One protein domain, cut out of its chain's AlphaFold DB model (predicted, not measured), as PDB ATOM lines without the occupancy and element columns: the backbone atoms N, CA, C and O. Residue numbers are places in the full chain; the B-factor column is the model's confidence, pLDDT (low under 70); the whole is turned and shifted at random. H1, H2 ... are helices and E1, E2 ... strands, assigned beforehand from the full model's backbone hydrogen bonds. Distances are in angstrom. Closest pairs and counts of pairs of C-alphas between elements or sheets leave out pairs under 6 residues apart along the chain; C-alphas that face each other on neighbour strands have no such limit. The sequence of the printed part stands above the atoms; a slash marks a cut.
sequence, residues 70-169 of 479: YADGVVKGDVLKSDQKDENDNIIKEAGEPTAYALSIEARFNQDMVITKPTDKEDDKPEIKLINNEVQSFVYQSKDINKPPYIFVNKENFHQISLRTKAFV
ATOM      1  N   TYR A  70     192.249 248.230 151.414       92.25
ATOM      2  CA  TYR A  70     190.793 248.364 151.548       92.25
ATOM      3  C   TYR A  70     190.358 249.246 152.722       92.25
ATOM      4  O   TYR A  70     189.248 249.068 153.230       92.25
ATOM      5  N   ALA A  71     191.220 250.164 153.167       93.06
ATOM      6  CA  ALA A  71     190.836 251.191 154.129       93.06
ATOM      7  C   ALA A  71     189.678 252.030 153.563       93.06
ATOM      8  O   ALA A  71     189.733 252.478 152.419       93.06
ATOM      9  N   ASP A  72     188.630 252.223 154.361       93.75
ATOM     10  CA  ASP A  72     187.404 252.927 153.954       93.75
ATOM     11  C   ASP A  72     186.986 254.036 154.933       93.75
ATOM     12  O   ASP A  72     186.008 254.742 154.692       93.75
ATOM     13  N   GLY A  73     187.717 254.206 156.041       93.69
ATOM     14  CA  GLY A  73     187.426 255.206 157.066       93.69
ATOM     15  C   GLY A  73     186.095 254.993 157.792       93.69
ATOM     16  O   GLY A  73     185.674 255.868 158.551       93.69
ATOM     17  N   VAL A  74     185.409 253.861 157.582       95.56
ATOM     18  CA  VAL A  74     184.105 253.608 158.192       95.56
ATOM     19  C   VAL A  74     184.294 253.094 159.609       95.56
ATOM     20  O   VAL A  74     184.711 251.964 159.844       95.56
ATOM     21  N   VAL A  75     183.926 253.934 160.571       95.69
ATOM     22  CA  VAL A  75     184.120 253.689 162.007       95.69
ATOM     23  C   VAL A  75     182.953 252.980 162.697       95.69
ATOM     24  O   VAL A  75     183.009 252.706 163.896       95.69
ATOM     25  N   LYS A  76     181.870 252.691 161.966       96.81
ATOM     26  CA  LYS A  76     180.680 252.028 162.505       96.81
ATOM     27  C   LYS A  76     179.887 251.300 161.426       96.81
ATOM     28  O   LYS A  76     179.558 251.882 160.393       96.81
ATOM     29  N   GLY A  77     179.479 250.075 161.740       96.25
ATOM     30  CA  GLY A  77     178.679 249.216 160.868       96.25
ATOM     31  C   GLY A  77     179.497 248.119 160.197       96.25
ATOM     32  O   GLY A  77     180.704 248.255 159.998       96.25
ATOM     33  N   ASP A  78     178.831 247.009 159.879       95.88
ATOM     34  CA  ASP A  78     179.459 245.826 159.286       95.88
ATOM     35  C   ASP A  78     179.536 245.860 157.759       95.88
ATOM     36  O   ASP A  78     180.378 245.178 157.183       95.88
ATOM     37  N   VAL A  79     178.710 246.686 157.113       96.00
ATOM     38  CA  VAL A  79     178.651 246.833 155.654       96.00
ATOM     39  C   VAL A  79     178.758 248.292 155.219       96.00
ATOM     40  O   VAL A  79     178.312 249.207 155.920       96.00
ATOM     41  N   LEU A  80     179.323 248.509 154.034       94.75
ATOM     42  CA  LEU A  80     179.356 249.814 153.386       94.75
ATOM     43  C   LEU A  80     177.953 250.261 152.970       94.75
ATOM     44  O   LEU A  80     177.183 249.497 152.391       94.75
ATOM     45  N   LYS A  81     177.635 251.533 153.234       93.12
ATOM     46  CA  LYS A  81     176.353 252.150 152.847       93.12
ATOM     47  C   LYS A  81     176.364 252.748 151.440       93.12
ATOM     48  O   LYS A  81     175.300 252.995 150.882       93.12
ATOM     49  N   SER A  82     177.547 253.024 150.908       90.69
ATOM     50  CA  SER A  82     177.772 253.616 149.593       90.69
ATOM     51  C   SER A  82     179.089 253.103 149.032       90.69
ATOM     52  O   SER A  82     179.981 252.740 149.804       90.69
ATOM     53  N   ASP A  83     179.212 253.132 147.711       90.25
ATOM     54  CA  ASP A  83     180.446 252.778 147.021       90.25
ATOM     55  C   ASP A  83     181.604 253.679 147.474       90.25
ATOM     56  O   ASP A  83     181.429 254.880 147.708       90.25
ATOM     57  N   GLN A  84     182.791 253.093 147.582       84.06
ATOM     58  CA  GLN A  84     184.050 253.797 147.795       84.06
ATOM     59  C   GLN A  84     184.750 253.958 146.454       84.06
ATOM     60  O   GLN A  84     184.865 252.996 145.692       84.06
ATOM     61  N   LYS A  85     185.238 255.168 146.180       82.00
ATOM     62  CA  LYS A  85     185.874 255.508 144.911       82.00
ATOM     63  C   LYS A  85     187.290 256.037 145.101       82.00
ATOM     64  O   LYS A  85     187.590 256.631 146.133       82.00
ATOM     65  N   ASP A  86     188.146 255.819 144.107       77.50
ATOM     66  CA  ASP A  86     189.491 256.397 144.065       77.50
ATOM     67  C   ASP A  86     189.474 257.860 143.584       77.50
ATOM     68  O   ASP A  86     188.437 258.420 143.228       77.50
ATOM     69  N   GLU A  87     190.652 258.487 143.546       75.19
ATOM     70  CA  GLU A  87     190.843 259.857 143.042       75.19
ATOM     71  C   GLU A  87     190.423 260.038 141.569       75.19
ATOM     72  O   GLU A  87     190.258 261.168 141.111       75.19
ATOM     73  N   ASN A  88     190.239 258.940 140.829       75.19
ATOM     74  CA  ASN A  88     189.823 258.915 139.428       75.19
ATOM     75  C   ASN A  88     188.345 258.505 139.258       75.19
ATOM     76  O   ASN A  88     187.931 258.210 138.139       75.19
ATOM     77  N   ASP A  89     187.559 258.490 140.343       77.38
ATOM     78  CA  ASP A  89     186.143 258.093 140.384       77.38
ATOM     79  C   ASP A  89     185.877 256.604 140.058       77.38
ATOM     80  O   ASP A  89     184.731 256.210 139.822       77.38
ATOM     81  N   ASN A  90     186.904 255.743 140.091       79.00
ATOM     82  CA  ASN A  90     186.735 254.296 139.948       79.00
ATOM     83  C   ASN A  90     186.245 253.690 141.262       79.00
ATOM     84  O   ASN A  90     186.819 253.961 142.316       79.00
ATOM     85  N   ILE A  91     185.240 252.815 141.200       81.88
ATOM     86  CA  ILE A  91     184.766 252.067 142.369       81.88
ATOM     87  C   ILE A  91     185.861 251.086 142.809       81.88
ATOM     88  O   ILE A  91     186.267 250.212 142.047       81.88
ATOM     89  N   ILE A  92     186.328 251.248 144.046       78.44
ATOM     90  CA  ILE A  92     187.291 250.354 144.703       78.44
ATOM     91  C   ILE A  92     186.557 249.322 145.566       78.44
ATOM     92  O   ILE A  92     187.057 248.218 145.774       78.44
ATOM     93  N   LYS A  93     185.390 249.699 146.098       83.12
ATOM     94  CA  LYS A  93     184.606 248.882 147.025       83.12
ATOM     95  C   LYS A  93     183.125 249.201 146.867       83.12
ATOM     96  O   LYS A  93     182.759 250.376 146.849       83.12
ATOM     97  N   GLU A  94     182.293 248.181 146.741       89.31
ATOM     98  CA  GLU A  94     180.864 248.345 146.459       89.31
ATOM     99  C   GLU A  94     180.044 248.474 147.750       89.31
ATOM    100  O   GLU A  94     180.382 247.929 148.809       89.31
ATOM    101  N   ALA A  95     178.924 249.195 147.677       92.19
ATOM    102  CA  ALA A  95     177.932 249.202 148.741       92.19
ATOM    103  C   ALA A  95     177.467 247.766 149.051       92.19
ATOM    104  O   ALA A  95     177.186 246.971 148.157       92.19
ATOM    105  N   GLY A  96     177.355 247.436 150.338       91.31
ATOM    106  CA  GLY A  96     177.053 246.080 150.803       91.31
ATOM    107  C   GLY A  96     178.282 245.213 151.092       91.31
ATOM    108  O   GLY A  96     178.144 244.210 151.796       91.31
ATOM    109  N   GLU A  97     179.482 245.604 150.650       93.38
ATOM    110  CA  GLU A  97     180.710 244.903 151.038       93.38
ATOM    111  C   GLU A  97     181.079 245.158 152.516       93.38
ATOM    112  O   GLU A  97     180.736 246.208 153.076       93.38
ATOM    113  N   PRO A  98     181.787 244.216 153.174       96.25
ATOM    114  CA  PRO A  98     182.260 244.369 154.549       96.25
ATOM    115  C   PRO A  98     183.080 245.638 154.784       96.25
ATOM    116  O   PRO A  98     183.998 245.919 154.016       96.25
ATOM    117  N   THR A  99     182.851 246.362 155.880       97.31
ATOM    118  CA  THR A  99     183.717 247.501 156.250       97.31
ATOM    119  C   THR A  99     185.110 247.032 156.685       97.31
ATOM    120  O   THR A  99     185.277 245.926 157.204       97.31
ATOM    121  N   ALA A 100     186.127 247.881 156.509       97.06
ATOM    122  CA  ALA A 100     187.470 247.644 157.038       97.06
ATOM    123  C   ALA A 100     187.432 247.420 158.556       97.06
ATOM    124  O   ALA A 100     188.096 246.526 159.073       97.06
ATOM    125  N   TYR A 101     186.581 248.173 159.260       98.00
ATOM    126  CA  TYR A 101     186.382 248.019 160.698       98.00
ATOM    127  C   TYR A 101     185.844 246.634 161.073       98.00
ATOM    128  O   TYR A 101     186.386 245.990 161.974       98.00
ATOM    129  N   ALA A 102     184.842 246.128 160.351       98.00
ATOM    130  CA  ALA A 102     184.327 244.779 160.567       98.00
ATOM    131  C   ALA A 102     185.366 243.701 160.276       98.00
ATOM    132  O   ALA A 102     185.486 242.760 161.053       98.00
ATOM    133  N   LEU A 103     186.144 243.850 159.206       97.88
ATOM    134  CA  LEU A 103     187.196 242.896 158.861       97.88
ATOM    135  C   LEU A 103     188.314 242.881 159.912       97.88
ATOM    136  O   LEU A 103     188.730 241.804 160.329       97.88
ATOM    137  N   SER A 104     188.755 244.042 160.406       97.00
ATOM    138  CA  SER A 104     189.761 244.114 161.476       97.00
ATOM    139  C   SER A 104     189.277 243.475 162.782       97.00
ATOM    140  O   SER A 104     190.036 242.744 163.414       97.00
ATOM    141  N   ILE A 105     188.021 243.710 163.185       96.62
ATOM    142  CA  ILE A 105     187.444 243.076 164.384       96.62
ATOM    143  C   ILE A 105     187.248 241.571 164.171       96.62
ATOM    144  O   ILE A 105     187.562 240.782 165.059       96.62
ATOM    145  N   GLU A 106     186.773 241.150 162.997       94.75
ATOM    146  CA  GLU A 106     186.583 239.735 162.667       94.75
ATOM    147  C   GLU A 106     187.906 238.969 162.698       94.75
ATOM    148  O   GLU A 106     187.944 237.853 163.226       94.75
ATOM    149  N   ALA A 107     188.975 239.581 162.171       93.19
ATOM    150  CA  ALA A 107     190.316 239.014 162.191       93.19
ATOM    151  C   ALA A 107     190.757 238.711 163.625       93.19
ATOM    152  O   ALA A 107     191.316 237.647 163.893       93.19
ATOM    153  N   ARG A 108     190.457 239.621 164.558       92.19
ATOM    154  CA  ARG A 108     190.786 239.443 165.966       92.19
ATOM    155  C   ARG A 108     189.893 238.417 166.654       92.19
ATOM    156  O   ARG A 108     190.391 237.470 167.255       92.19
ATOM    157  N   PHE A 109     188.577 238.584 166.557       87.81
ATOM    158  CA  PHE A 109     187.604 237.734 167.248       87.81
ATOM    159  C   PHE A 109     187.648 236.272 166.807       87.81
ATOM    160  O   PHE A 109     187.213 235.412 167.572       87.81
ATOM    161  N   ASN A 110     188.163 235.997 165.607       84.81
ATOM    162  CA  ASN A 110     188.296 234.651 165.059       84.81
ATOM    163  C   ASN A 110     189.743 234.329 164.673       84.81
ATOM    164  O   ASN A 110     189.975 233.568 163.738       84.81
ATOM    165  N   GLN A 111     190.727 234.897 165.372       82.06
ATOM    166  CA  GLN A 111     192.146 234.682 165.072       82.06
ATOM    167  C   GLN A 111     192.556 233.198 165.014       82.06
ATOM    168  O   GLN A 111     193.392 232.838 164.188       82.06
ATOM    169  N   ASP A 112     191.920 232.340 165.818       80.44
ATOM    170  CA  ASP A 112     192.199 230.897 165.888       80.44
ATOM    171  C   ASP A 112     191.475 230.083 164.802       80.44
ATOM    172  O   ASP A 112     191.633 228.864 164.703       80.44
ATOM    173  N   MET A 113     190.643 230.732 163.985       81.00
ATOM    174  CA  MET A 113     189.868 230.060 162.955       81.00
ATOM    175  C   MET A 113     190.670 229.904 161.668       81.00
ATOM    176  O   MET A 113     191.387 230.795 161.207       81.00
ATOM    177  N   VAL A 114     190.481 228.744 161.055       89.69
ATOM    178  CA  VAL A 114     191.092 228.368 159.793       89.69
ATOM    179  C   VAL A 114     190.074 228.555 158.671       89.69
ATOM    180  O   VAL A 114     188.978 228.000 158.723       89.69
ATOM    181  N   ILE A 115     190.438 229.336 157.656       89.44
ATOM    182  CA  ILE A 115     189.577 229.667 156.517       89.44
ATOM    183  C   ILE A 115     190.136 229.107 155.214       89.44
ATOM    184  O   ILE A 115     191.342 228.922 155.049       89.44
ATOM    185  N   THR A 116     189.231 228.851 154.277       90.56
ATOM    186  CA  THR A 116     189.563 228.401 152.924       90.56
ATOM    187  C   THR A 116     189.577 229.604 151.991       90.56
ATOM    188  O   THR A 116     188.609 230.367 151.959       90.56
ATOM    189  N   LYS A 117     190.667 229.790 151.246       89.38
ATOM    190  CA  LYS A 117     190.790 230.855 150.251       89.38
ATOM    191  C   LYS A 117     190.217 230.431 148.892       89.38
ATOM    192  O   LYS A 117     190.189 229.235 148.590       89.38
ATOM    193  N   PRO A 118     189.804 231.400 148.055       89.44
ATOM    194  CA  PRO A 118     189.433 231.142 146.668       89.44
ATOM    195  C   PRO A 118     190.549 230.464 145.858       89.44
ATOM    196  O   PRO A 118     191.729 230.534 146.206       89.44
ATOM    197  N   THR A 119     190.173 229.845 144.742       87.25
ATOM    198  CA  THR A 119     191.100 229.281 143.755       87.25
ATOM    199  C   THR A 119     190.847 229.880 142.374       87.25
ATOM    200  O   THR A 119     189.726 230.251 142.036       87.25
ATOM    201  N   ASP A 120     191.895 229.963 141.550       82.50
ATOM    202  CA  ASP A 120     191.779 230.464 140.173       82.50
ATOM    203  C   ASP A 120     191.109 229.452 139.228       82.50
ATOM    204  O   ASP A 120     190.641 229.820 138.149       82.50
ATOM    205  N   LYS A 121     191.108 228.169 139.606       79.62
ATOM    206  CA  LYS A 121     190.555 227.042 138.848       79.62
ATOM    207  C   LYS A 121     189.799 226.107 139.789       79.62
ATOM    208  O   LYS A 121     190.230 225.906 140.921       79.62
ATOM    209  N   GLU A 122     188.716 225.503 139.302       67.81
ATOM    210  CA  GLU A 122     187.892 224.566 140.087       67.81
ATOM    211  C   GLU A 122     188.674 223.321 140.542       67.81
ATOM    212  O   GLU A 122     188.440 222.821 141.636       67.81
ATOM    213  N   ASP A 123     189.656 222.871 139.751       72.44
ATOM    214  CA  ASP A 123     190.492 221.703 140.067       72.44
ATOM    215  C   ASP A 123     191.706 222.022 140.967       72.44
ATOM    216  O   ASP A 123     192.430 221.113 141.390       72.44
ATOM    217  N   ASP A 124     191.980 223.303 141.246       78.88
ATOM    218  CA  ASP A 124     193.099 223.688 142.108       78.88
ATOM    219  C   ASP A 124     192.777 223.312 143.564       78.88
ATOM    220  O   ASP A 124     191.680 223.545 144.072       78.88
ATOM    221  N   LYS A 125     193.766 222.762 144.281       77.75
ATOM    222  CA  LYS A 125     193.616 222.522 145.720       77.75
ATOM    223  C   LYS A 125     193.431 223.863 146.440       77.75
ATOM    224  O   LYS A 125     194.288 224.736 146.269       77.75
ATOM    225  N   PRO A 126     192.379 224.021 147.258       79.62
ATOM    226  CA  PRO A 126     192.143 225.271 147.951       79.62
ATOM    227  C   PRO A 126     193.205 225.505 149.025       79.62
ATOM    228  O   PRO A 126     193.596 224.590 149.755       79.62
ATOM    229  N   GLU A 127     193.690 226.742 149.105       84.31
ATOM    230  CA  GLU A 127     194.625 227.157 150.146       84.31
ATOM    231  C   GLU A 127     193.860 227.346 151.458       84.31
ATOM    232  O   GLU A 127     192.815 227.996 151.503       84.31
ATOM    233  N   ILE A 128     194.395 226.780 152.534       86.62
ATOM    234  CA  ILE A 128     193.838 226.894 153.876       86.62
ATOM    235  C   ILE A 128     194.769 227.796 154.691       86.62
ATOM    236  O   ILE A 128     195.978 227.562 154.716       86.62
ATOM    237  N   LYS A 129     194.221 228.818 155.357       87.69
ATOM    238  CA  LYS A 129     194.997 229.795 156.134       87.69
ATOM    239  C   LYS A 129     194.358 230.050 157.505       87.69
ATOM    240  O   LYS A 129     193.144 230.197 157.607       87.69
ATOM    241  N   LEU A 130     195.183 230.125 158.551       86.06
ATOM    242  CA  LEU A 130     194.789 230.626 159.872       86.06
ATOM    243  C   LEU A 130     194.624 232.152 159.818       86.06
ATOM    244  O   LEU A 130     195.492 232.834 159.272       86.06
ATOM    245  N   ILE A 131     193.542 232.690 160.383       84.75
ATOM    246  CA  ILE A 131     193.282 234.138 160.360       84.75
ATOM    247  C   ILE A 131     194.369 234.922 161.103       84.75
ATOM    248  O   ILE A 131     194.834 235.928 160.571       84.75
ATOM    249  N   ASN A 132     194.782 234.461 162.289       85.50
ATOM    250  CA  ASN A 132     195.920 234.977 163.060       85.50
ATOM    251  C   ASN A 132     195.883 236.494 163.347       85.50
ATOM    252  O   ASN A 132     196.918 237.154 163.338       85.50
ATOM    253  N   ASN A 133     194.695 237.082 163.546       87.12
ATOM    254  CA  ASN A 133     194.533 238.538 163.700       87.12
ATOM    255  C   ASN A 133     195.104 239.349 162.508       87.12
ATOM    256  O   ASN A 133     195.398 240.533 162.632       87.12
ATOM    257  N   GLU A 134     195.249 238.728 161.332       91.94
ATOM    258  CA  GLU A 134     195.712 239.367 160.099       91.94
ATOM    259  C   GLU A 134     194.520 239.639 159.183       91.94
ATOM    260  O   GLU A 134     193.912 238.719 158.628       91.94
ATOM    261  N   VAL A 135     194.203 240.914 158.951       93.38
ATOM    262  CA  VAL A 135     193.113 241.296 158.039       93.38
ATOM    263  C   VAL A 135     193.403 240.877 156.585       93.38
ATOM    264  O   VAL A 135     192.493 240.582 155.811       93.38
ATOM    265  N   GLN A 136     194.683 240.747 156.227       94.12
ATOM    266  CA  GLN A 136     195.180 240.257 154.938       94.12
ATOM    267  C   GLN A 136     194.772 238.807 154.673       94.12
ATOM    268  O   GLN A 136     194.727 238.383 153.519       94.12
ATOM    269  N   SER A 137     194.445 238.033 155.714       93.19
ATOM    270  CA  SER A 137     193.914 236.675 155.561       93.19
ATOM    271  C   SER A 137     192.605 236.643 154.767       93.19
ATOM    272  O   SER A 137     192.304 235.627 154.147       93.19
ATOM    273  N   PHE A 138     191.876 237.762 154.715       95.06
ATOM    274  CA  PHE A 138     190.627 237.932 153.968       95.06
ATOM    275  C   PHE A 138     190.800 238.460 152.539       95.06
ATOM    276  O   PHE A 138     189.809 238.619 151.818       95.06
ATOM    277  N   VAL A 139     192.037 238.740 152.125       93.19
ATOM    278  CA  VAL A 139     192.354 239.233 150.785       93.19
ATOM    279  C   VAL A 139     192.810 238.067 149.920       93.19
ATOM    280  O   VAL A 139     193.694 237.295 150.296       93.19
ATOM    281  N   TYR A 140     192.213 237.956 148.738       91.31
ATOM    282  CA  TYR A 140     192.657 237.028 147.713       91.31
ATOM    283  C   TYR A 140     193.313 237.787 146.564       91.31
ATOM    284  O   TYR A 140     192.736 238.734 146.031       91.31
ATOM    285  N   GLN A 141     194.500 237.334 146.171       88.94
ATOM    286  CA  GLN A 141     195.191 237.774 144.970       88.94
ATOM    287  C   GLN A 141     195.354 236.566 144.043       88.94
ATOM    288  O   GLN A 141     195.956 235.561 144.410       88.94
ATOM    289  N   SER A 142     194.814 236.685 142.831       85.94
ATOM    290  CA  SER A 142     194.908 235.658 141.789       85.94
ATOM    291  C   SER A 142     196.361 235.455 141.340       85.94
ATOM    292  O   SER A 142     197.132 236.422 141.271       85.94
ATOM    293  N   LYS A 143     196.720 234.222 140.951       85.69
ATOM    294  CA  LYS A 143     198.034 233.902 140.353       85.69
ATOM    295  C   LYS A 143     198.241 234.613 139.014       85.69
ATOM    296  O   LYS A 143     199.380 234.863 138.615       85.69
ATOM    297  N   ASP A 144     197.157 234.950 138.318       86.12
ATOM    298  CA  ASP A 144     197.197 235.931 137.235       86.12
ATOM    299  C   ASP A 144     197.357 237.334 137.835       86.12
ATOM    300  O   ASP A 144     196.394 237.930 138.323       86.12
ATOM    301  N   ILE A 145     198.592 237.842 137.785       81.88
ATOM    302  CA  ILE A 145     199.025 239.142 138.327       81.88
ATOM    303  C   ILE A 145     198.350 240.358 137.667       81.88
ATOM    304  O   ILE A 145     198.558 241.500 138.092       81.88
ATOM    305  N   ASN A 146     197.592 240.145 136.590       83.12
ATOM    306  CA  ASN A 146     196.822 241.200 135.940       83.12
ATOM    307  C   ASN A 146     195.428 241.361 136.551       83.12
ATOM    308  O   ASN A 146     194.805 242.402 136.349       83.12
ATOM    309  N   LYS A 147     194.945 240.369 137.310       85.50
ATOM    310  CA  LYS A 147     193.677 240.479 138.031       85.50
ATOM    311  C   LYS A 147     193.886 241.225 139.350       85.50
ATOM    312  O   LYS A 147     194.843 240.912 140.067       85.50
ATOM    313  N   PRO A 148     193.013 242.192 139.680       83.44
ATOM    314  CA  PRO A 148     193.112 242.913 140.939       83.44
ATOM    315  C   PRO A 148     192.815 241.981 142.125       83.44
ATOM    316  O   PRO A 148     192.041 241.025 141.976       83.44
ATOM    317  N   PRO A 149     193.403 242.255 143.301       88.50
ATOM    318  CA  PRO A 149     193.016 241.566 144.520       88.50
ATOM    319  C   PRO A 149     191.575 241.934 144.887       88.50
ATOM    320  O   PRO A 149     191.063 242.976 144.475       88.50
ATOM    321  N   TYR A 150     190.929 241.092 145.689       90.06
ATOM    322  CA  TYR A 150     189.614 241.402 146.253       90.06
ATOM    323  C   TYR A 150     189.421 240.782 147.642       90.06
ATOM    324  O   TYR A 150     190.105 239.827 148.022       90.06
ATOM    325  N   ILE A 151     188.448 241.305 148.392       93.19
ATOM    326  CA  ILE A 151     187.989 240.711 149.653       93.19
ATOM    327  C   ILE A 151     186.992 239.597 149.337       93.19
ATOM    328  O   ILE A 151     185.997 239.819 148.647       93.19
ATOM    329  N   PHE A 152     187.245 238.384 149.828       93.44
ATOM    330  CA  PHE A 152     186.357 237.239 149.585       93.44
ATOM    331  C   PHE A 152     185.360 236.977 150.723       93.44
ATOM    332  O   PHE A 152     184.473 236.138 150.585       93.44
ATOM    333  N   VAL A 153     185.488 237.691 151.843       93.06
ATOM    334  CA  VAL A 153     184.569 237.585 152.983       93.06
ATOM    335  C   VAL A 153     183.158 238.006 152.575       93.06
ATOM    336  O   VAL A 153     182.982 238.958 151.819       93.06
ATOM    337  N   ASN A 154     182.159 237.294 153.093       92.12
ATOM    338  CA  ASN A 154     180.738 237.396 152.751       92.12
ATOM    339  C   ASN A 154     180.358 236.964 151.320       92.12
ATOM    340  O   ASN A 154     179.172 236.980 150.989       92.12
ATOM    341  N   LYS A 155     181.300 236.505 150.484       91.25
ATOM    342  CA  LYS A 155     180.954 235.855 149.209       91.25
ATOM    343  C   LYS A 155     180.385 234.455 149.452       91.25
ATOM    344  O   LYS A 155     180.668 233.823 150.471       91.25
ATOM    345  N   GLU A 156     179.568 233.973 148.519       87.06
ATOM    346  CA  GLU A 156     178.966 232.639 148.599       87.06
ATOM    347  C   GLU A 156     180.051 231.561 148.760       87.06
ATOM    348  O   GLU A 156     181.090 231.624 148.106       87.06
ATOM    349  N   ASN A 157     179.820 230.583 149.641       87.38
ATOM    350  CA  ASN A 157     180.749 229.490 149.979       87.38
ATOM    351  C   ASN A 157     182.056 229.888 150.693       87.38
ATOM    352  O   ASN A 157     182.887 229.019 150.953       87.38
ATOM    353  N   PHE A 158     182.230 231.158 151.071       91.06
ATOM    354  CA  PHE A 158     183.410 231.631 151.799       91.06
ATOM    355  C   PHE A 158     183.087 232.140 153.208       91.06
ATOM    356  O   PHE A 158     181.926 232.199 153.621       91.06
ATOM    357  N   HIS A 159     184.142 232.495 153.956       91.31
ATOM    358  CA  HIS A 159     184.048 232.993 155.329       91.31
ATOM    359  C   HIS A 159     183.043 234.147 155.453       91.31
ATOM    360  O   HIS A 159     183.087 235.102 154.678       91.31
ATOM    361  N   GLN A 160     182.152 234.060 156.438       92.69
ATOM    362  CA  GLN A 160     181.113 235.054 156.711       92.69
ATOM    363  C   GLN A 160     181.438 235.784 158.009       92.69
ATOM    364  O   GLN A 160     181.789 235.137 158.993       92.69
ATOM    365  N   ILE A 161     181.239 237.106 158.052       89.75
ATOM    366  CA  ILE A 161     181.424 237.865 159.296       89.75
ATOM    367  C   ILE A 161     180.515 237.292 160.390       89.75
ATOM    368  O   ILE A 161     179.287 237.225 160.234       89.75
ATOM    369  N   SER A 162     181.127 236.933 161.519       87.25
ATOM    370  CA  SER A 162     180.445 236.371 162.679       87.25
ATOM    371  C   SER A 162     179.377 237.308 163.263       87.25
ATOM    372  O   SER A 162     179.480 238.538 163.228       87.25
ATOM    373  N   LEU A 163     178.348 236.728 163.896       88.12
ATOM    374  CA  LEU A 163     177.335 237.508 164.621       88.12
ATOM    375  C   LEU A 163     177.945 238.341 165.757       88.12
ATOM    376  O   LEU A 163     177.445 239.428 166.043       88.12
ATOM    377  N   ARG A 164     179.030 237.851 166.380       88.81
ATOM    378  CA  ARG A 164     179.785 238.566 167.420       88.81
ATOM    379  C   ARG A 164     180.337 239.878 166.868       88.81
ATOM    380  O   ARG A 164     180.051 240.932 167.431       88.81
ATOM    381  N   THR A 165     181.031 239.824 165.733       90.31
ATOM    382  CA  THR A 165     181.570 241.014 165.065       90.31
ATOM    383  C   THR A 165     180.465 241.953 164.611       90.31
ATOM    384  O   THR A 165     180.524 243.135 164.937       90.31
ATOM    385  N   LYS A 166     179.415 241.446 163.945       91.62
ATOM    386  CA  LYS A 166     178.282 242.282 163.504       91.62
ATOM    387  C   LYS A 166     177.631 243.020 164.668       91.62
ATOM    388  O   LYS A 166     177.370 244.215 164.564       91.62
ATOM    389  N   ALA A 167     177.382 242.330 165.781       88.56
ATOM    390  CA  ALA A 167     176.814 242.948 166.975       88.56
ATOM    391  C   ALA A 167     177.753 244.008 167.573       88.56
ATOM    392  O   ALA A 167     177.284 245.062 168.006       88.56
ATOM    393  N   PHE A 168     179.063 243.747 167.564       94.81
ATOM    394  CA  PHE A 168     180.075 244.660 168.081       94.81
ATOM    395  C   PHE A 168     180.167 245.943 167.245       94.81
ATOM    396  O   PHE A 168     179.895 247.022 167.765       94.81
ATOM    397  N   VAL A 169     180.461 245.846 165.943       97.12
ATOM    398  CA  VAL A 169     180.738 247.023 165.092       97.12
ATOM    399  C   VAL A 169     179.509 247.884 164.800       97.12
ATOM    400  O   VAL A 169     179.640 249.065 164.484       97.12
TER     401      VAL A 169
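What this domain is: This is residues 70 to 169 of the 479 residues of an uncharacterized protein of Campylobacter concisus (UniProt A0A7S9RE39). There is little regular structure: H1, with H2 and H3 packed on it, makes a small helical cluster, and most of the rest is loops, among them three looped hairpins, namely residues 84 to 93, E2 and E3 with their link, and residues 139 to 151. The printed part has 100 residues, 30 in named elements, in the order E1 H1 E2 E3 H2 H3, class mixed. E2 and E3 make an antiparallel sheet. The whole is compact, radius of gyration of the C-alphas 13.9 A, spanning 37 by 35 by 20 A.

Where its parts are: E1 is residues 91 to 93, from C-alpha 91 at (184.766, 252.067, 142.369). H1 is 100 to 109, 14.2 A long; E2 114 to 116; E3 128 to 130; H2 135 to 138; H3 163 to 169, 10.1 A, ending at (180.738, 247.023, 165.092).

How they stand to each other: H1 touches H2, closest C-alphas Ala 107 and Val 135, 5.5 A. H1 touches H3, closest C-alphas Glu 106 and Thr 165, 5.7 A, at a steep tilt of 50 degrees, opposite ways. E2 and E3 form a hairpin, with N 115 and O 129 2.8 A apart, within hydrogen-bond range. E1 pairs with no named strand. Every O i to N i+4 pair is within range in H1 and H3; H2 is too short for one.

The domain as a whole: The farthest C-alphas, Val 75 and Asp 123, are 39.3 A apart. The printed part has no cut. The links E2 to E3 and H2 to H3 are long. Residue 122 has pLDDT under 70.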